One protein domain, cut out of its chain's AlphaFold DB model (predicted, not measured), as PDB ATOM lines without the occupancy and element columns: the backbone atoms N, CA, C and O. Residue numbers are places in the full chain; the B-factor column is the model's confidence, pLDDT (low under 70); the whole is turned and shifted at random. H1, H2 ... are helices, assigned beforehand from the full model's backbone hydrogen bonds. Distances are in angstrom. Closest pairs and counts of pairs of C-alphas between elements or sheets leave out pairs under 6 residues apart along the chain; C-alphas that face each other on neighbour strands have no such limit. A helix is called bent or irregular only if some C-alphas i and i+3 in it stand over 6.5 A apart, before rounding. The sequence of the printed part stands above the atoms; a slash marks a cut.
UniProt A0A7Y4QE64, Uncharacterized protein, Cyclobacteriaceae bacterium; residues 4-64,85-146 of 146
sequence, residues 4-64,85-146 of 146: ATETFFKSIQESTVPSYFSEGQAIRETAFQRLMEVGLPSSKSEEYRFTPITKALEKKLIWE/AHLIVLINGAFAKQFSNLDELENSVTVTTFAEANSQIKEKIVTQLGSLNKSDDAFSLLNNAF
ATOM      1  N   ALA A   4      46.192   4.938  21.352       83.62
ATOM      2  CA  ALA A   4      45.592   5.548  20.169       83.62
ATOM      3  C   ALA A   4      45.390   4.530  19.030       83.62
ATOM      4  O   ALA A   4      44.321   4.496  18.427       83.62
ATOM      5  N   THR A   5      46.360   3.638  18.802       85.19
ATOM      6  CA  THR A   5      46.226   2.515  17.860       85.19
ATOM      7  C   THR A   5      45.114   1.547  18.292       85.19
ATOM      8  O   THR A   5      44.315   1.114  17.465       85.19
ATOM      9  N   GLU A   6      44.996   1.250  19.589       88.25
ATOM     10  CA  GLU A   6      43.890   0.438  20.128       88.25
ATOM     11  C   GLU A   6      42.526   1.107  19.899       88.25
ATOM     12  O   GLU A   6      41.562   0.451  19.505       88.25
ATOM     13  N   THR A   7      42.453   2.429  20.082       87.25
ATOM     14  CA  THR A   7      41.238   3.215  19.814       87.25
ATOM     15  C   THR A   7      40.856   3.168  18.332       87.25
ATOM     16  O   THR A   7      39.678   3.028  18.010       87.25
ATOM     17  N   PHE A   8      41.837   3.235  17.427       88.88
ATOM     18  CA  PHE A   8      41.609   3.084  15.990       88.88
ATOM     19  C   PHE A   8      41.018   1.707  15.654       88.88
ATOM     20  O   PHE A   8      39.969   1.644  15.013       88.88
ATOM     21  N   PHE A   9      41.612   0.611  16.139       90.12
ATOM     22  CA  PHE A   9      41.086  -0.734  15.879       90.12
ATOM     23  C   PHE A   9      39.689  -0.946  16.455       90.12
ATOM     24  O   PHE A   9      38.826  -1.506  15.780       90.12
ATOM     25  N   LYS A  10      39.433  -0.421  17.655       88.25
ATOM     26  CA  LYS A  10      38.093  -0.424  18.239       88.25
ATOM     27  C   LYS A  10      37.087   0.315  17.349       88.25
ATOM     28  O   LYS A  10      35.997  -0.194  17.122       88.25
ATOM     29  N   SER A  11      37.469   1.465  16.784       86.56
ATOM     30  CA  SER A  11      36.593   2.221  15.876       86.56
ATOM     31  C   SER A  11      36.241   1.457  14.593       86.56
ATOM     32  O   SER A  11      35.141   1.629  14.080       86.56
ATOM     33  N   ILE A  12      37.141   0.596  14.099       85.25
ATOM     34  CA  ILE A  12      36.872  -0.292  12.960       85.25
ATOM     35  C   ILE A  12      35.868  -1.377  13.353       85.25
ATOM     36  O   ILE A  12      34.897  -1.596  12.633       85.25
ATOM     37  N   GLN A  13      36.064  -2.034  14.501       84.06
ATOM     38  CA  GLN A  13      35.147  -3.080  14.979       84.06
ATOM     39  C   GLN A  13      33.738  -2.548  15.254       84.06
ATOM     40  O   GLN A  13      32.758  -3.251  15.038       84.06
ATOM     41  N   GLU A  14      33.643  -1.310  15.738       82.88
ATOM     42  CA  GLU A  14      32.377  -0.618  15.991       82.88
ATOM     43  C   GLU A  14      31.794   0.037  14.730       82.88
ATOM     44  O   GLU A  14      30.693   0.589  14.779       82.88
ATOM     45  N   SER A  15      32.515   0.003  13.603       77.75
ATOM     46  CA  SER A  15      32.043   0.602  12.361       77.75
ATOM     47  C   SER A  15      30.794  -0.114  11.848       77.75
ATOM     48  O   SER A  15      30.659  -1.334  11.916       77.75
ATOM     49  N   THR A  16      29.863   0.662  11.304       63.41
ATOM     50  CA  THR A  16      28.614   0.158  10.723       63.41
ATOM     51  C   THR A  16      28.743  -0.110   9.226       63.41
ATOM     52  O   THR A  16      27.727  -0.154   8.531       63.41
ATOM     53  N   VAL A  17      29.973  -0.273   8.716       67.56
ATOM     54  CA  VAL A  17      30.219  -0.552   7.297       67.56
ATOM     55  C   VAL A  17      29.526  -1.870   6.952       67.56
ATOM     56  O   VAL A  17      29.899  -2.916   7.491       67.56
ATOM     57  N   PRO A  18      28.487  -1.862   6.102       65.69
ATOM     58  CA  PRO A  18      27.729  -3.075   5.879       65.69
ATOM     59  C   PRO A  18      28.560  -4.053   5.047       65.69
ATOM     60  O   PRO A  18      29.052  -3.722   3.970       65.69
ATOM     61  N   SER A  19      28.686  -5.287   5.530       72.12
ATOM     62  CA  SER A  19      29.249  -6.375   4.736       72.12
ATOM     63  C   SER A  19      28.176  -6.926   3.801       72.12
ATOM     64  O   SER A  19      27.315  -7.696   4.226       72.12
ATOM     65  N   TYR A  20      28.272  -6.605   2.516       76.88
ATOM     66  CA  TYR A  20      27.345  -7.113   1.500       76.88
ATOM     67  C   TYR A  20      27.753  -8.484   0.921       76.88
ATOM     68  O   TYR A  20      26.940  -9.141   0.276       76.88
ATOM     69  N   PHE A  21      28.985  -8.947   1.169       87.44
ATOM     70  CA  PHE A  21      29.513 -10.228   0.682       87.44
ATOM     71  C   PHE A  21      29.824 -11.176   1.848       87.44
ATOM     72  O   PHE A  21      30.910 -11.136   2.434       87.44
ATOM     73  N   SER A  22      28.849 -12.010   2.214       88.38
ATOM     74  CA  SER A  22      28.940 -12.949   3.343       88.38
ATOM     75  C   SER A  22      30.028 -14.007   3.169       88.38
ATOM     76  O   SER A  22      30.714 -14.368   4.120       88.38
ATOM     77  N   GLU A  23      30.230 -14.475   1.944       90.62
ATOM     78  CA  GLU A  23      31.119 -15.580   1.609       90.62
ATOM     79  C   GLU A  23      32.598 -15.205   1.836       90.62
ATOM     80  O   GLU A  23      33.426 -16.074   2.094       90.62
ATOM     81  N   GLY A  24      32.926 -13.907   1.821       88.69
ATOM     82  CA  GLY A  24      34.254 -13.374   2.141       88.69
ATOM     83  C   GLY A  24      34.511 -13.108   3.630       88.69
ATOM     84  O   GLY A  24      35.587 -12.619   3.969       88.69
ATOM     85  N   GLN A  25      33.563 -13.401   4.531       89.62
ATOM     86  CA  GLN A  25      33.675 -13.042   5.952       89.62
ATOM     87  C   GLN A  25      34.929 -13.610   6.624       89.62
ATOM     88  O   GLN A  25      35.632 -12.876   7.315       89.62
ATOM     89  N   ALA A  26      35.256 -14.877   6.368       89.88
ATOM     90  CA  ALA A  26      36.430 -15.515   6.961       89.88
ATOM     91  C   ALA A  26      37.749 -14.830   6.552       89.88
ATOM     92  O   ALA A  26      38.667 -14.713   7.364       89.88
ATOM     93  N   ILE A  27      37.841 -14.345   5.306       89.44
ATOM     94  CA  ILE A  27      39.021 -13.627   4.801       89.44
ATOM     95  C   ILE A  27      39.157 -12.288   5.522       89.44
ATOM     96  O   ILE A  27      40.247 -11.963   5.990       89.44
ATOM     97  N   ARG A  28      38.046 -11.557   5.681       89.62
ATOM     98  CA  ARG A  28      38.037 -10.278   6.396       89.62
ATOM     99  C   ARG A  28      38.434 -10.423   7.854       89.62
ATOM    100  O   ARG A  28      39.288  -9.686   8.332       89.62
ATOM    101  N   GLU A  29      37.862 -11.402   8.551       91.00
ATOM    102  CA  GLU A  29      38.200 -11.680   9.948       91.00
ATOM    103  C   GLU A  29      39.678 -12.050  10.095       91.00
ATOM    104  O   GLU A  29      40.369 -11.498  10.949       91.00
ATOM    105  N   THR A  30      40.190 -12.920   9.221       91.88
ATOM    106  CA  THR A  30      41.606 -13.317   9.222       91.88
ATOM    107  C   THR A  30      42.524 -12.120   8.973       91.88
ATOM    108  O   THR A  30      43.497 -11.923   9.702       91.88
ATOM    109  N   ALA A  31      42.206 -11.288   7.979       91.81
ATOM    110  CA  ALA A  31      42.973 -10.089   7.661       91.81
ATOM    111  C   ALA A  31      42.942  -9.073   8.809       91.81
ATOM    112  O   ALA A  31      43.976  -8.498   9.142       91.81
ATOM    113  N   PHE A  32      41.789  -8.900   9.460       92.19
ATOM    114  CA  PHE A  32      41.644  -8.006  10.603       92.19
ATOM    115  C   PHE A  32      42.455  -8.479  11.814       92.19
ATOM    116  O   PHE A  32      43.178  -7.686  12.415       92.19
ATOM    117  N   GLN A  33      42.401  -9.774  12.149       93.06
ATOM    118  CA  GLN A  33      43.231 -10.336  13.220       93.06
ATOM    119  C   GLN A  33      44.717 -10.161  12.909       93.06
ATOM    120  O   GLN A  33      45.479  -9.683  13.748       93.06
ATOM    121  N   ARG A  34      45.127 -10.447  11.668       93.31
ATOM    122  CA  ARG A  34      46.517 -10.262  11.253       93.31
ATOM    123  C   ARG A  34      46.945  -8.795  11.312       93.31
ATOM    124  O   ARG A  34      48.049  -8.500  11.762       93.31
ATOM    125  N   LEU A  35      46.069  -7.867  10.933       92.88
ATOM    126  CA  LEU A  35      46.303  -6.433  11.073       92.88
ATOM    127  C   LEU A  35      46.491  -6.026  12.541       92.88
ATOM    128  O   LEU A  35      47.363  -5.213  12.839       92.88
ATOM    129  N   MET A  36      45.710  -6.594  13.462       92.56
ATOM    130  CA  MET A  36      45.883  -6.367  14.899       92.56
ATOM    131  C   MET A  36      47.182  -6.972  15.447       92.56
ATOM    132  O   MET A  36      47.697  -6.493  16.449       92.56
ATOM    133  N   GLU A  37      47.740  -8.006  14.827       92.12
ATOM    134  CA  GLU A  37      49.046  -8.546  15.224       92.12
ATOM    135  C   GLU A  37      50.201  -7.684  14.699       92.12
ATOM    136  O   GLU A  37      51.133  -7.363  15.438       92.12
ATOM    137  N   VAL A  38      50.134  -7.301  13.420       90.88
ATOM    138  CA  VAL A  38      51.161  -6.505  12.728       90.88
ATOM    139  C   VAL A  38      51.158  -5.054  13.216       90.88
ATOM    140  O   VAL A  38      52.213  -4.438  13.381       90.88
ATOM    141  N   GLY A  39      49.969  -4.521  13.487       90.81
ATOM    142  CA  GLY A  39      49.733  -3.135  13.849       90.81
ATOM    143  C   GLY A  39      49.775  -2.174  12.664       90.81
ATOM    144  O   GLY A  39      49.951  -2.546  11.506       90.81
ATOM    145  N   LEU A  40      49.592  -0.890  12.974       90.31
ATOM    146  CA  LEU A  40      49.768   0.182  12.000       90.31
ATOM    147  C   LEU A  40      51.256   0.388  11.683       90.31
ATOM    148  O   LEU A  40      52.109   0.076  12.524       90.31
ATOM    149  N   PRO A  41      51.591   0.980  10.519       89.88
ATOM    150  CA  PRO A  41      52.968   1.329  10.210       89.88
ATOM    151  C   PRO A  41      53.596   2.157  11.329       89.88
ATOM    152  O   PRO A  41      52.922   2.898  12.042       89.88
ATOM    153  N   SER A  42      54.905   2.057  11.500       82.25
ATOM    154  CA  SER A  42      55.641   2.881  12.459       82.25
ATOM    155  C   SER A  42      56.692   3.709  11.734       82.25
ATOM    156  O   SER A  42      56.969   3.492  10.558       82.25
ATOM    157  N   SER A  43      57.363   4.618  12.442       74.81
ATOM    158  CA  SER A  43      58.520   5.335  11.887       74.81
ATOM    159  C   SER A  43      59.686   4.416  11.492       74.81
ATOM    160  O   SER A  43      60.596   4.860  10.795       74.81
ATOM    161  N   LYS A  44      59.672   3.152  11.942       77.44
ATOM    162  CA  LYS A  44      60.642   2.116  11.565       77.44
ATOM    163  C   LYS A  44      60.208   1.299  10.346       77.44
ATOM    164  O   LYS A  44      61.013   0.524   9.842       77.44
ATOM    165  N   SER A  45      58.966   1.446   9.887       85.38
ATOM    166  CA  SER A  45      58.490   0.812   8.658       85.38
ATOM    167  C   SER A  45      59.113   1.542   7.472       85.38
ATOM    168  O   SER A  45      58.792   2.705   7.234       85.38
ATOM    169  N   GLU A  46      60.025   0.881   6.758       84.94
ATOM    170  CA  GLU A  46      60.813   1.499   5.681       84.94
ATOM    171  C   GLU A  46      59.923   2.109   4.587       84.94
ATOM    172  O   GLU A  46      60.096   3.280   4.251       84.94
ATOM    173  N   GLU A  47      58.887   1.373   4.173       85.06
ATOM    174  CA  GLU A  47      57.838   1.787   3.223       85.06
ATOM    175  C   GLU A  47      57.139   3.110   3.608       85.06
ATOM    176  O   GLU A  47      56.696   3.869   2.750       85.06
ATOM    177  N   TYR A  48      57.071   3.433   4.907       87.56
ATOM    178  CA  TYR A  48      56.344   4.594   5.440       87.56
ATOM    179  C   TYR A  48      57.257   5.615   6.129       87.56
ATOM    180  O   TYR A  48      56.774   6.559   6.759       87.56
ATOM    181  N   ARG A  49      58.584   5.478   5.998       85.44
ATOM    182  CA  ARG A  49      59.568   6.335   6.686       85.44
ATOM    183  C   ARG A  49      59.337   7.827   6.437       85.44
ATOM    184  O   ARG A  49      59.523   8.638   7.345       85.44
ATOM    185  N   PHE A  50      58.942   8.185   5.216       88.31
ATOM    186  CA  PHE A  50      58.706   9.571   4.799       88.31
ATOM    187  C   PHE A  50      57.225   9.979   4.828       88.31
ATOM    188  O   PHE A  50      56.910  11.142   4.589       88.31
ATOM    189  N   THR A  51      56.333   9.056   5.193       86.94
ATOM    190  CA  THR A  51      54.882   9.265   5.237       86.94
ATOM    191  C   THR A  51      54.349   8.762   6.583       86.94
ATOM    192  O   THR A  51      53.841   7.643   6.659       86.94
ATOM    193  N   PRO A  52      54.458   9.551   7.673       82.62
ATOM    194  CA  PRO A  52      54.059   9.138   9.023       82.62
ATOM    195  C   PRO A  52      52.525   9.104   9.189       82.62
ATOM    196  O   PRO A  52      51.938   9.872   9.954       82.62
ATOM    197  N   ILE A  53      51.876   8.204   8.452       86.56
ATOM    198  CA  ILE A  53      50.425   8.095   8.262       86.56
ATOM    199  C   ILE A  53      49.684   7.627   9.517       86.56
ATOM    200  O   ILE A  53      48.528   7.983   9.727       86.56
ATOM    201  N   THR A  54      50.368   6.920  10.412       88.38
ATOM    202  CA  THR A  54      49.832   6.398  11.679       88.38
ATOM    203  C   THR A  54      49.189   7.487  12.516       88.38
ATOM    204  O   THR A  54      48.075   7.321  12.991       88.38
ATOM    205  N   LYS A  55      49.827   8.659  12.605       85.00
ATOM    206  CA  LYS A  55      49.275   9.802  13.344       85.00
ATOM    207  C   LYS A  55      47.995  10.355  12.726       85.00
ATOM    208  O   LYS A  55      47.242  11.030  13.417       85.00
ATOM    209  N   ALA A  56      47.793  10.171  11.423       86.62
ATOM    210  CA  ALA A  56      46.556  10.559  10.759       86.62
ATOM    211  C   ALA A  56      45.456   9.524  11.020       86.62
ATOM    212  O   ALA A  56      44.333   9.924  11.309       86.62
ATOM    213  N   LEU A  57      45.795   8.232  10.990       85.25
ATOM    214  CA  LEU A  57      44.869   7.133  11.282       85.25
ATOM    215  C   LEU A  57      44.419   7.102  12.744       85.25
ATOM    216  O   LEU A  57      43.257   6.861  13.024       85.25
ATOM    217  N   GLU A  58      45.323   7.399  13.677       85.56
ATOM    218  CA  GLU A  58      45.042   7.467  15.116       85.56
ATOM    219  C   GLU A  58      44.146   8.660  15.510       85.56
ATOM    220  O   GLU A  58      43.751   8.788  16.670       85.56
ATOM    221  N   LYS A  59      43.807   9.551  14.567       83.44
ATOM    222  CA  LYS A  59      42.767  10.565  14.786       83.44
ATOM    223  C   LYS A  59      41.388   9.908  14.752       83.44
ATOM    224  O   LYS A  59      41.208   8.801  14.263       83.44
ATOM    225  N   LYS A  60      40.376  10.624  15.243       75.75
ATOM    226  CA  LYS A  60      38.985  10.165  15.178       75.75
ATOM    227  C   LYS A  60      38.515  10.114  13.718       75.75
ATOM    228  O   LYS A  60      38.145  11.144  13.158       75.75
ATOM    229  N   LEU A  61      38.547   8.924  13.123       77.44
ATOM    230  CA  LEU A  61      37.938   8.643  11.827       77.44
ATOM    231  C   LEU A  61      36.437   8.407  11.999       77.44
ATOM    232  O   LEU A  61      35.989   7.859  13.007       77.44
ATOM    233  N   ILE A  62      35.665   8.862  11.017       77.12
ATOM    234  CA  ILE A  62      34.223   8.636  10.933       77.12
ATOM    235  C   ILE A  62      34.024   7.586   9.846       77.12
ATOM    236  O   ILE A  62      34.380   7.821   8.696       77.12
ATOM    237  N   TRP A  63      33.473   6.433  10.222       75.69
ATOM    238  CA  TRP A  63      33.245   5.296   9.322       75.69
ATOM    239  C   TRP A  63      31.842   5.294   8.701       75.69
ATOM    240  O   TRP A  63      31.358   4.267   8.233       75.69
ATOM    241  N   GLU A  64      31.159   6.438   8.724       72.12
ATOM    242  CA  GLU A  64      29.830   6.573   8.143       72.12
ATOM    243  C   GLU A  64      29.921   6.486   6.618       72.12
ATOM    244  O   GLU A  64      30.474   7.357   5.952       72.12
ATOM    245  N   ALA A  85      36.216   4.135 -23.419       90.88
ATOM    246  CA  ALA A  85      36.169   3.198 -22.302       90.88
ATOM    247  C   ALA A  85      34.791   3.166 -21.629       90.88
ATOM    248  O   ALA A  85      34.097   4.181 -21.534       90.88
ATOM    249  N   HIS A  86      34.450   2.013 -21.052       92.38
ATOM    250  CA  HIS A  86      33.342   1.912 -20.105       92.38
ATOM    251  C   HIS A  86      33.697   2.604 -18.783       92.38
ATOM    252  O   HIS A  86      34.830   2.540 -18.299       92.38
ATOM    253  N   LEU A  87      32.702   3.228 -18.162       91.69
ATOM    254  CA  LEU A  87      32.851   3.987 -16.929       91.69
ATOM    255  C   LEU A  87      32.180   3.248 -15.770       91.69
ATOM    256  O   LEU A  87      30.970   3.035 -15.778       91.69
ATOM    257  N   ILE A  88      32.951   2.950 -14.724       93.50
ATOM    258  CA  ILE A  88      32.446   2.436 -13.446       93.50
ATOM    259  C   ILE A  88      32.604   3.525 -12.391       93.50
ATOM    260  O   ILE A  88      33.706   4.029 -12.172       93.50
ATOM    261  N   VAL A  89      31.513   3.855 -11.702       90.88
ATOM    262  CA  VAL A  89      31.515   4.826 -10.604       90.88
ATOM    263  C   VAL A  89      31.306   4.114  -9.273       90.88
ATOM    264  O   VAL A  89      30.343   3.365  -9.092       90.88
ATOM    265  N   LEU A  90      32.205   4.385  -8.325       89.50
ATOM    266  CA  LEU A  90      32.100   3.965  -6.931       89.50
ATOM    267  C   LEU A  90      31.941   5.211  -6.053       89.50
ATOM    268  O   LEU A  90      32.789   6.100  -6.091       89.50
ATOM    269  N   ILE A  91      30.884   5.278  -5.244       85.62
ATOM    270  CA  ILE A  91      30.680   6.361  -4.273       85.62
ATOM    271  C   ILE A  91      30.946   5.791  -2.887       85.62
ATOM    272  O   ILE A  91      30.221   4.909  -2.433       85.62
ATOM    273  N   ASN A  92      32.001   6.275  -2.226       82.69
ATOM    274  CA  ASN A  92      32.431   5.794  -0.906       82.69
ATOM    275  C   ASN A  92      32.565   4.259  -0.839       82.69
ATOM    276  O   ASN A  92      32.165   3.631   0.137       82.69
ATOM    277  N   GLY A  93      33.088   3.647  -1.908       84.19
ATOM    278  CA  GLY A  93      33.280   2.196  -2.015       84.19
ATOM    279  C   GLY A  93      32.062   1.401  -2.505       84.19
ATOM    280  O   GLY A  93      32.210   0.223  -2.816       84.19
ATOM    281  N   ALA A  94      30.882   2.016  -2.643       85.56
ATOM    282  CA  ALA A  94      29.686   1.351  -3.160       85.56
ATOM    283  C   ALA A  94      29.513   1.573  -4.671       85.56
ATOM    284  O   ALA A  94      29.657   2.692  -5.164       85.56
ATOM    285  N   PHE A  95      29.161   0.515  -5.408       90.56
ATOM    286  CA  PHE A  95      28.902   0.598  -6.848       90.56
ATOM    287  C   PHE A  95      27.660   1.442  -7.152       90.56
ATOM    288  O   PHE A  95      26.552   1.113  -6.731       90.56
ATOM    289  N   ALA A  96      27.847   2.525  -7.909       88.94
ATOM    290  CA  ALA A  96      26.791   3.459  -8.272       88.94
ATOM    291  C   ALA A  96      26.411   3.287  -9.748       88.94
ATOM    292  O   ALA A  96      26.866   4.019 -10.635       88.94
ATOM    293  N   LYS A  97      25.555   2.293 -10.005       88.81
ATOM    294  CA  LYS A  97      25.122   1.919 -11.358       88.81
ATOM    295  C   LYS A  97      24.546   3.102 -12.140       88.81
ATOM    296  O   LYS A  97      24.836   3.232 -13.318       88.81
ATOM    297  N   GLN A  98      23.787   3.985 -11.489       87.00
ATOM    298  CA  GLN A  98      23.142   5.133 -12.135       87.00
ATOM    299  C   GLN A  98      24.109   6.203 -12.669       87.00
ATOM    300  O   GLN A  98      23.694   7.050 -13.449       87.00
ATOM    301  N   PHE A  99      25.373   6.189 -12.235       87.56
ATOM    302  CA  PHE A  99      26.412   7.109 -12.711       87.56
ATOM    303  C   PHE A  99      27.475   6.404 -13.562       87.56
ATOM    304  O   PHE A  99      28.401   7.045 -14.047       87.56
ATOM    305  N   SER A 100      27.357   5.086 -13.717       91.19
ATOM    306  CA  SER A 100      28.260   4.274 -14.525       91.19
ATOM    307  C   SER A 100      27.753   4.228 -15.966       91.19
ATOM    308  O   SER A 100      26.548   4.146 -16.187       91.19
ATOM    309  N   ASN A 101      28.664   4.246 -16.938       90.62
ATOM    310  CA  ASN A 101      28.343   3.997 -18.341       90.62
ATOM    311  C   ASN A 101      28.884   2.619 -18.722       90.62
ATOM    312  O   ASN A 101      30.085   2.434 -18.919       90.62
ATOM    313  N   LEU A 102      27.969   1.659 -18.777       90.19
ATOM    314  CA  LEU A 102      28.224   0.265 -19.123       90.19
ATOM    315  C   LEU A 102      27.455  -0.131 -20.391       90.19
ATOM    316  O   LEU A 102      27.182  -1.314 -20.607       90.19
ATOM    317  N   ASP A 103      27.063   0.863 -21.190       82.56
ATOM    318  CA  ASP A 103      26.410   0.633 -22.470       82.56
ATOM    319  C   ASP A 103      27.387  -0.085 -23.412       82.56
ATOM    320  O   ASP A 103      28.606   0.042 -23.282       82.56
ATOM    321  N   GLU A 104      26.847  -0.887 -24.330       85.50
ATOM    322  CA  GLU A 104      27.623  -1.627 -25.339       85.50
ATOM    323  C   GLU A 104      28.649  -2.632 -24.783       85.50
ATOM    324  O   GLU A 104      29.524  -3.090 -25.515       85.50
ATOM    325  N   LEU A 105      28.525  -3.044 -23.514       89.25
ATOM    326  CA  LEU A 105      29.284  -4.185 -23.000       89.25
ATOM    327  C   LEU A 105      29.063  -5.411 -23.895       89.25
ATOM    328  O   LEU A 105      27.927  -5.801 -24.182       89.25
ATOM    329  N   GLU A 106      30.158  -6.054 -24.296       88.25
ATOM    330  CA  GLU A 106      30.089  -7.327 -25.005       88.25
ATOM    331  C   GLU A 106      29.303  -8.358 -24.180       88.25
ATOM    332  O   GLU A 106      29.446  -8.438 -22.960       88.25
ATOM    333  N   ASN A 107      28.534  -9.227 -24.847       85.62
ATOM    334  CA  ASN A 107      27.742 -10.279 -24.184       85.62
ATOM    335  C   ASN A 107      28.582 -11.245 -23.317       85.62
ATOM    336  O   ASN A 107      28.033 -12.016 -22.532       85.62
ATOM    337  N   SER A 108      29.903 -11.246 -23.497       90.75
ATOM    338  CA  SER A 108      30.887 -12.033 -22.752       90.75
ATOM    339  C   SER A 108      31.316 -11.385 -21.425       90.75
ATOM    340  O   SER A 108      31.952 -12.055 -20.609       90.75
ATOM    341  N   VAL A 109      30.986 -10.110 -21.193       92.00
ATOM    342  CA  VAL A 109      31.452  -9.320 -20.048       92.00
ATOM    343  C   VAL A 109      30.301  -9.052 -19.083       92.00
ATOM    344  O   VAL A 109      29.180  -8.733 -19.464       92.00
ATOM    345  N   THR A 110      30.568  -9.185 -17.786       91.00
ATOM    346  CA  THR A 110      29.602  -8.880 -16.725       91.00
ATOM    347  C   THR A 110      30.257  -7.997 -15.675       91.00
ATOM    348  O   THR A 110      31.325  -8.329 -15.164       91.00
ATOM    349  N   VAL A 111      29.589  -6.898 -15.321       93.75
ATOM    350  CA  VAL A 111      29.975  -6.006 -14.221       93.75
ATOM    351  C   VAL A 111      28.897  -6.081 -13.146       93.75
ATOM    352  O   VAL A 111      27.726  -5.809 -13.403       93.75
ATOM    353  N   THR A 112      29.279  -6.492 -11.942       92.75
ATOM    354  CA  THR A 112      28.365  -6.675 -10.809       92.75
ATOM    355  C   THR A 112      29.119  -6.536  -9.491       92.75
ATOM    356  O   THR A 112      30.352  -6.558  -9.465       92.75
ATOM    357  N   THR A 113      28.389  -6.378  -8.391       93.31
ATOM    358  CA  THR A 113      28.978  -6.392  -7.050       93.31
ATOM    359  C   THR A 113      29.275  -7.826  -6.608       93.31
ATOM    360  O   THR A 113      28.653  -8.781  -7.074       93.31
ATOM    361  N   PHE A 114      30.193  -8.010  -5.656       92.25
ATOM    362  CA  PHE A 114      30.458  -9.345  -5.091       92.25
ATOM    363  C   PHE A 114      29.207  -9.956  -4.441       92.25
ATOM    364  O   PHE A 114      29.008 -11.169  -4.484       92.25
ATOM    365  N   ALA A 115      28.342  -9.110  -3.876       90.88
ATOM    366  CA  ALA A 115      27.083  -9.507  -3.256       90.88
ATOM    367  C   ALA A 115      26.089 -10.109  -4.264       90.88
ATOM    368  O   ALA A 115      25.460 -11.130  -3.980       90.88
ATOM    369  N   GLU A 116      25.977  -9.485  -5.438       93.69
ATOM    370  CA  GLU A 116      25.017  -9.827  -6.496       93.69
ATOM    371  C   GLU A 116      25.548 -10.870  -7.489       93.69
ATOM    372  O   GLU A 116      24.787 -11.393  -8.306       93.69
ATOM    373  N   ALA A 117      26.839 -11.205  -7.421       94.25
ATOM    374  CA  ALA A 117      27.433 -12.245  -8.245       94.25
ATOM    375  C   ALA A 117      26.734 -13.607  -8.049       94.25
ATOM    376  O   ALA A 117      26.259 -13.950  -6.964       94.25
ATOM    377  N   ASN A 118      26.704 -14.430  -9.101       94.44
ATOM    378  CA  ASN A 118      26.167 -15.789  -8.999       94.44
ATOM    379  C   ASN A 118      27.092 -16.706  -8.174       94.44
ATOM    380  O   ASN A 118      28.277 -16.420  -8.001       94.44
ATOM    381  N   SER A 119      26.571 -17.842  -7.705       93.75
ATOM    382  CA  SER A 119      27.301 -18.745  -6.802       93.75
ATOM    383  C   SER A 119      28.644 -19.232  -7.358       93.75
ATOM    384  O   SER A 119      29.614 -19.314  -6.610       93.75
ATOM    385  N   GLN A 120      28.732 -19.500  -8.666       93.94
ATOM    386  CA  GLN A 120      29.979 -19.953  -9.296       93.94
ATOM    387  C   GLN A 120      31.047 -18.851  -9.302       93.94
ATOM    388  O   GLN A 120      32.229 -19.119  -9.095       93.94
ATOM    389  N   ILE A 121      30.647 -17.601  -9.543       94.00
ATOM    390  CA  ILE A 121      31.553 -16.449  -9.491       94.00
ATOM    391  C   ILE A 121      31.967 -16.178  -8.045       94.00
ATOM    392  O   ILE A 121      33.146 -15.958  -7.789       94.00
ATOM    393  N   LYS A 122      31.033 -16.248  -7.094       94.38
ATOM    394  CA  LYS A 122      31.319 -16.051  -5.667       94.38
ATOM    395  C   LYS A 122      32.354 -17.044  -5.142       94.38
ATOM    396  O   LYS A 122      33.287 -16.632  -4.463       94.38
ATOM    397  N   GLU A 123      32.253 -18.317  -5.518       93.00
ATOM    398  CA  GLU A 123      33.245 -19.342  -5.170       93.00
ATOM    399  C   GLU A 123      34.646 -18.998  -5.708       93.00
ATOM    400  O   GLU A 123      35.646 -19.080  -4.985       93.00
ATOM    401  N   LYS A 124      34.727 -18.532  -6.963       92.88
ATOM    402  CA  LYS A 124      35.988 -18.063  -7.553       92.88
ATOM    403  C   LYS A 124      36.541 -16.840  -6.829       92.88
ATOM    404  O   LYS A 124      37.740 -16.804  -6.565       92.88
ATOM    405  N   ILE A 125      35.684 -15.873  -6.490       92.44
ATOM    406  CA  ILE A 125      36.073 -14.684  -5.724       92.44
ATOM    407  C   ILE A 125      36.676 -15.117  -4.392       92.44
ATOM    408  O   ILE A 125      37.798 -14.727  -4.113       92.44
ATOM    409  N   VAL A 126      36.005 -15.965  -3.608       90.19
ATOM    410  CA  VAL A 126      36.534 -16.436  -2.312       90.19
ATOM    411  C   VAL A 126      37.889 -17.126  -2.470       90.19
ATOM    412  O   VAL A 126      38.787 -16.906  -1.665       90.19
ATOM    413  N   THR A 127      38.070 -17.920  -3.526       89.88
ATOM    414  CA  THR A 127      39.337 -18.628  -3.773       89.88
ATOM    415  C   THR A 127      40.489 -17.675  -4.123       89.88
ATOM    416  O   THR A 127      41.648 -17.966  -3.833       89.88
ATOM    417  N   GLN A 128      40.192 -16.543  -4.767       89.19
ATOM    418  CA  GLN A 128      41.202 -15.604  -5.261       89.19
ATOM    419  C   GLN A 128      41.392 -14.373  -4.368       89.19
ATOM    420  O   GLN A 128      42.469 -13.769  -4.387       89.19
ATOM    421  N   LEU A 129      40.382 -13.987  -3.594       87.00
ATOM    422  CA  LEU A 129      40.396 -12.792  -2.760       87.00
ATOM    423  C   LEU A 129      41.503 -12.904  -1.705       87.00
ATOM    424  O   LEU A 129      41.626 -13.907  -1.011       87.00
ATOM    425  N   GLY A 130      42.363 -11.887  -1.633       81.12
ATOM    426  CA  GLY A 130      43.523 -11.872  -0.736       81.12
ATOM    427  C   GLY A 130      44.681 -12.806  -1.128       81.12
ATOM    428  O   GLY A 130      45.778 -12.641  -0.602       81.12
ATOM    429  N   SER A 131      44.507 -13.725  -2.088       84.00
ATOM    430  CA  SER A 131      45.531 -14.726  -2.459       84.00
ATOM    431  C   SER A 131      46.819 -14.133  -3.046       84.00
ATOM    432  O   SER A 131      47.883 -14.744  -2.979       84.00
ATOM    433  N   LEU A 132      46.733 -12.928  -3.616       80.75
ATOM    434  CA  LEU A 132      47.875 -12.213  -4.189       80.75
ATOM    435  C   LEU A 132      48.642 -11.383  -3.155       80.75
ATOM    436  O   LEU A 132      49.670 -10.795  -3.501       80.75
ATOM    437  N   ASN A 133      48.169 -11.315  -1.908       78.56
ATOM    438  CA  ASN A 133      48.849 -10.557  -0.875       78.56
ATOM    439  C   ASN A 133      50.130 -11.290  -0.447       78.56
ATOM    440  O   ASN A 133      50.086 -12.297   0.254       78.56
ATOM    441  N   LYS A 134      51.282 -10.793  -0.906       73.69
ATOM    442  CA  LYS A 134      52.606 -11.381  -0.626       73.69
ATOM    443  C   LYS A 134      53.282 -10.790   0.612       73.69
ATOM    444  O   LYS A 134      54.386 -11.206   0.952       73.69
ATOM    445  N   SER A 135      52.656  -9.806   1.246       78.06
ATOM    446  CA  SER A 135      53.227  -9.050   2.355       78.06
ATOM    447  C   SER A 135      52.200  -8.830   3.451       78.06
ATOM    448  O   SER A 135      51.045  -8.516   3.176       78.06
ATOM    449  N   ASP A 136      52.660  -8.856   4.695       85.75
ATOM    450  CA  ASP A 136      51.902  -8.385   5.855       85.75
ATOM    451  C   ASP A 136      51.880  -6.844   5.932       85.75
ATOM    452  O   ASP A 136      52.052  -6.256   6.995       85.75
ATOM    453  N   ASP A 137      51.718  -6.160   4.797       89.88
ATOM    454  CA  ASP A 137      51.554  -4.710   4.804       89.88
ATOM    455  C   ASP A 137      50.227  -4.333   5.479       89.88
ATOM    456  O   ASP A 137      49.171  -4.899   5.186       89.88
ATOM    457  N   ALA A 138      50.283  -3.347   6.374       90.56
ATOM    458  CA  ALA A 138      49.147  -2.955   7.196       90.56
ATOM    459  C   ALA A 138      47.955  -2.432   6.376       90.56
ATOM    460  O   ALA A 138      46.812  -2.684   6.744       90.56
ATOM    461  N   PHE A 139      48.177  -1.731   5.259       89.81
ATOM    462  CA  PHE A 139      47.070  -1.225   4.438       89.81
ATOM    463  C   PHE A 139      46.492  -2.295   3.523       89.81
ATOM    464  O   PHE A 139      45.287  -2.305   3.285       89.81
ATOM    465  N   SER A 140      47.318  -3.231   3.061       91.06
ATOM    466  CA  SER A 140      46.832  -4.430   2.376       91.06
ATOM    467  C   SER A 140      45.920  -5.262   3.290       91.06
ATOM    468  O   SER A 140      44.806  -5.624   2.909       91.06
ATOM    469  N   LEU A 141      46.342  -5.489   4.539       91.62
ATOM    470  CA  LEU A 141      45.534  -6.175   5.552       91.62
ATOM    471  C   LEU A 141      44.272  -5.384   5.926       91.62
ATOM    472  O   LEU A 141      43.206  -5.981   6.057       91.62
ATOM    473  N   LEU A 142      44.364  -4.054   6.034       90.00
ATOM    474  CA  LEU A 142      43.207  -3.184   6.258       90.00
ATOM    475  C   LEU A 142      42.192  -3.286   5.117       90.00
ATOM    476  O   LEU A 142      41.016  -3.481   5.386       90.00
ATOM    477  N   ASN A 143      42.630  -3.213   3.859       89.38
ATOM    478  CA  ASN A 143      41.736  -3.331   2.706       89.38
ATOM    479  C   ASN A 143      41.067  -4.708   2.631       89.38
ATOM    480  O   ASN A 143      39.905  -4.787   2.260       89.38
ATOM    481  N   ASN A 144      41.771  -5.780   3.000       89.44
ATOM    482  CA  ASN A 144      41.190  -7.124   3.035       89.44
ATOM    483  C   ASN A 144      40.237  -7.343   4.217       89.44
ATOM    484  O   ASN A 144      39.499  -8.321   4.197       89.44
ATOM    485  N   ALA A 145      40.283  -6.498   5.252       88.44
ATOM    486  CA  ALA A 145      39.422  -6.588   6.430       88.44
ATOM    487  C   ALA A 145      38.025  -5.964   6.226       88.44
ATOM    488  O   ALA A 145      37.156  -6.153   7.080       88.44
ATOM    489  N   PHE A 146      37.803  -5.263   5.109       81.75
ATOM    490  CA  PHE A 146      36.537  -4.633   4.715       81.75
ATOM    491  C   PHE A 146      35.988  -5.263   3.429       81.75
ATOM    492  O   PHE A 146      34.746  -5.411   3.342       81.75
TER     493      PHE A 146
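Overview. This is residues 4 to 64 and 85 to 146 of the 146 residues of an uncharacterized protein of Cyclobacteriaceae bacterium (UniProt A0A7Y4QE64). With little regular structure, the domain is a long helix, H2, with H5 side by side with it, H1 near it, and residues 85 to 118, without named elements, reaching away. The printed part has 123 residues, 48 of them in five named helices, H1 to H5 along the chain, and no named strand: all helix. It is loose, radius of gyration of the C-alphas 17.1 A, and spans 50 by 29 by 28 A.

Along the chain. H2, residues 22 to 38, is 25.0 A long from C-alpha 22 at (28.940, -12.949, 3.343); it is irregular, with C-alphas 23 and 26 7.5 A apart. H5 is residues 138 to 144, ending at (41.190, -7.124, 3.035); H4, 119 to 128, 14.3 A; H1, 4 to 13, 14.5 A; H3, 54 to 57.

Arrangement. H2 and H5 touch, C-alphas of Ala 31 and Leu 141 closest at 5.1 A, at a shallow tilt of 10 degrees, opposite ways. H2, with residues 23 to 24 alone, only just touches H4, with 3 pairs of C-alphas within 8 A; Gly 24 and Val 126 have the closest, 5.9 A. H1 is close to but not clearly touching H2, closest C-alphas Phe 9 and Met 36, 7.5 A, and H3, closest Phe 8 and Leu 57, 7.0 A. Every O i to N i+4 pair is within hydrogen-bond range in H1, H4 and H5, and 11 of 13 in H2; H3 is too short for one.

Size, cuts and confidence. The C-alphas farthest apart, Ala 4 and Asn 107, are 50.4 A apart. Residues 65 to 84 are not printed; C-alphas 64 and 85 are 31.3 A apart. H2 to H3 is a long link. Residues 16 to 18 are under pLDDT 70.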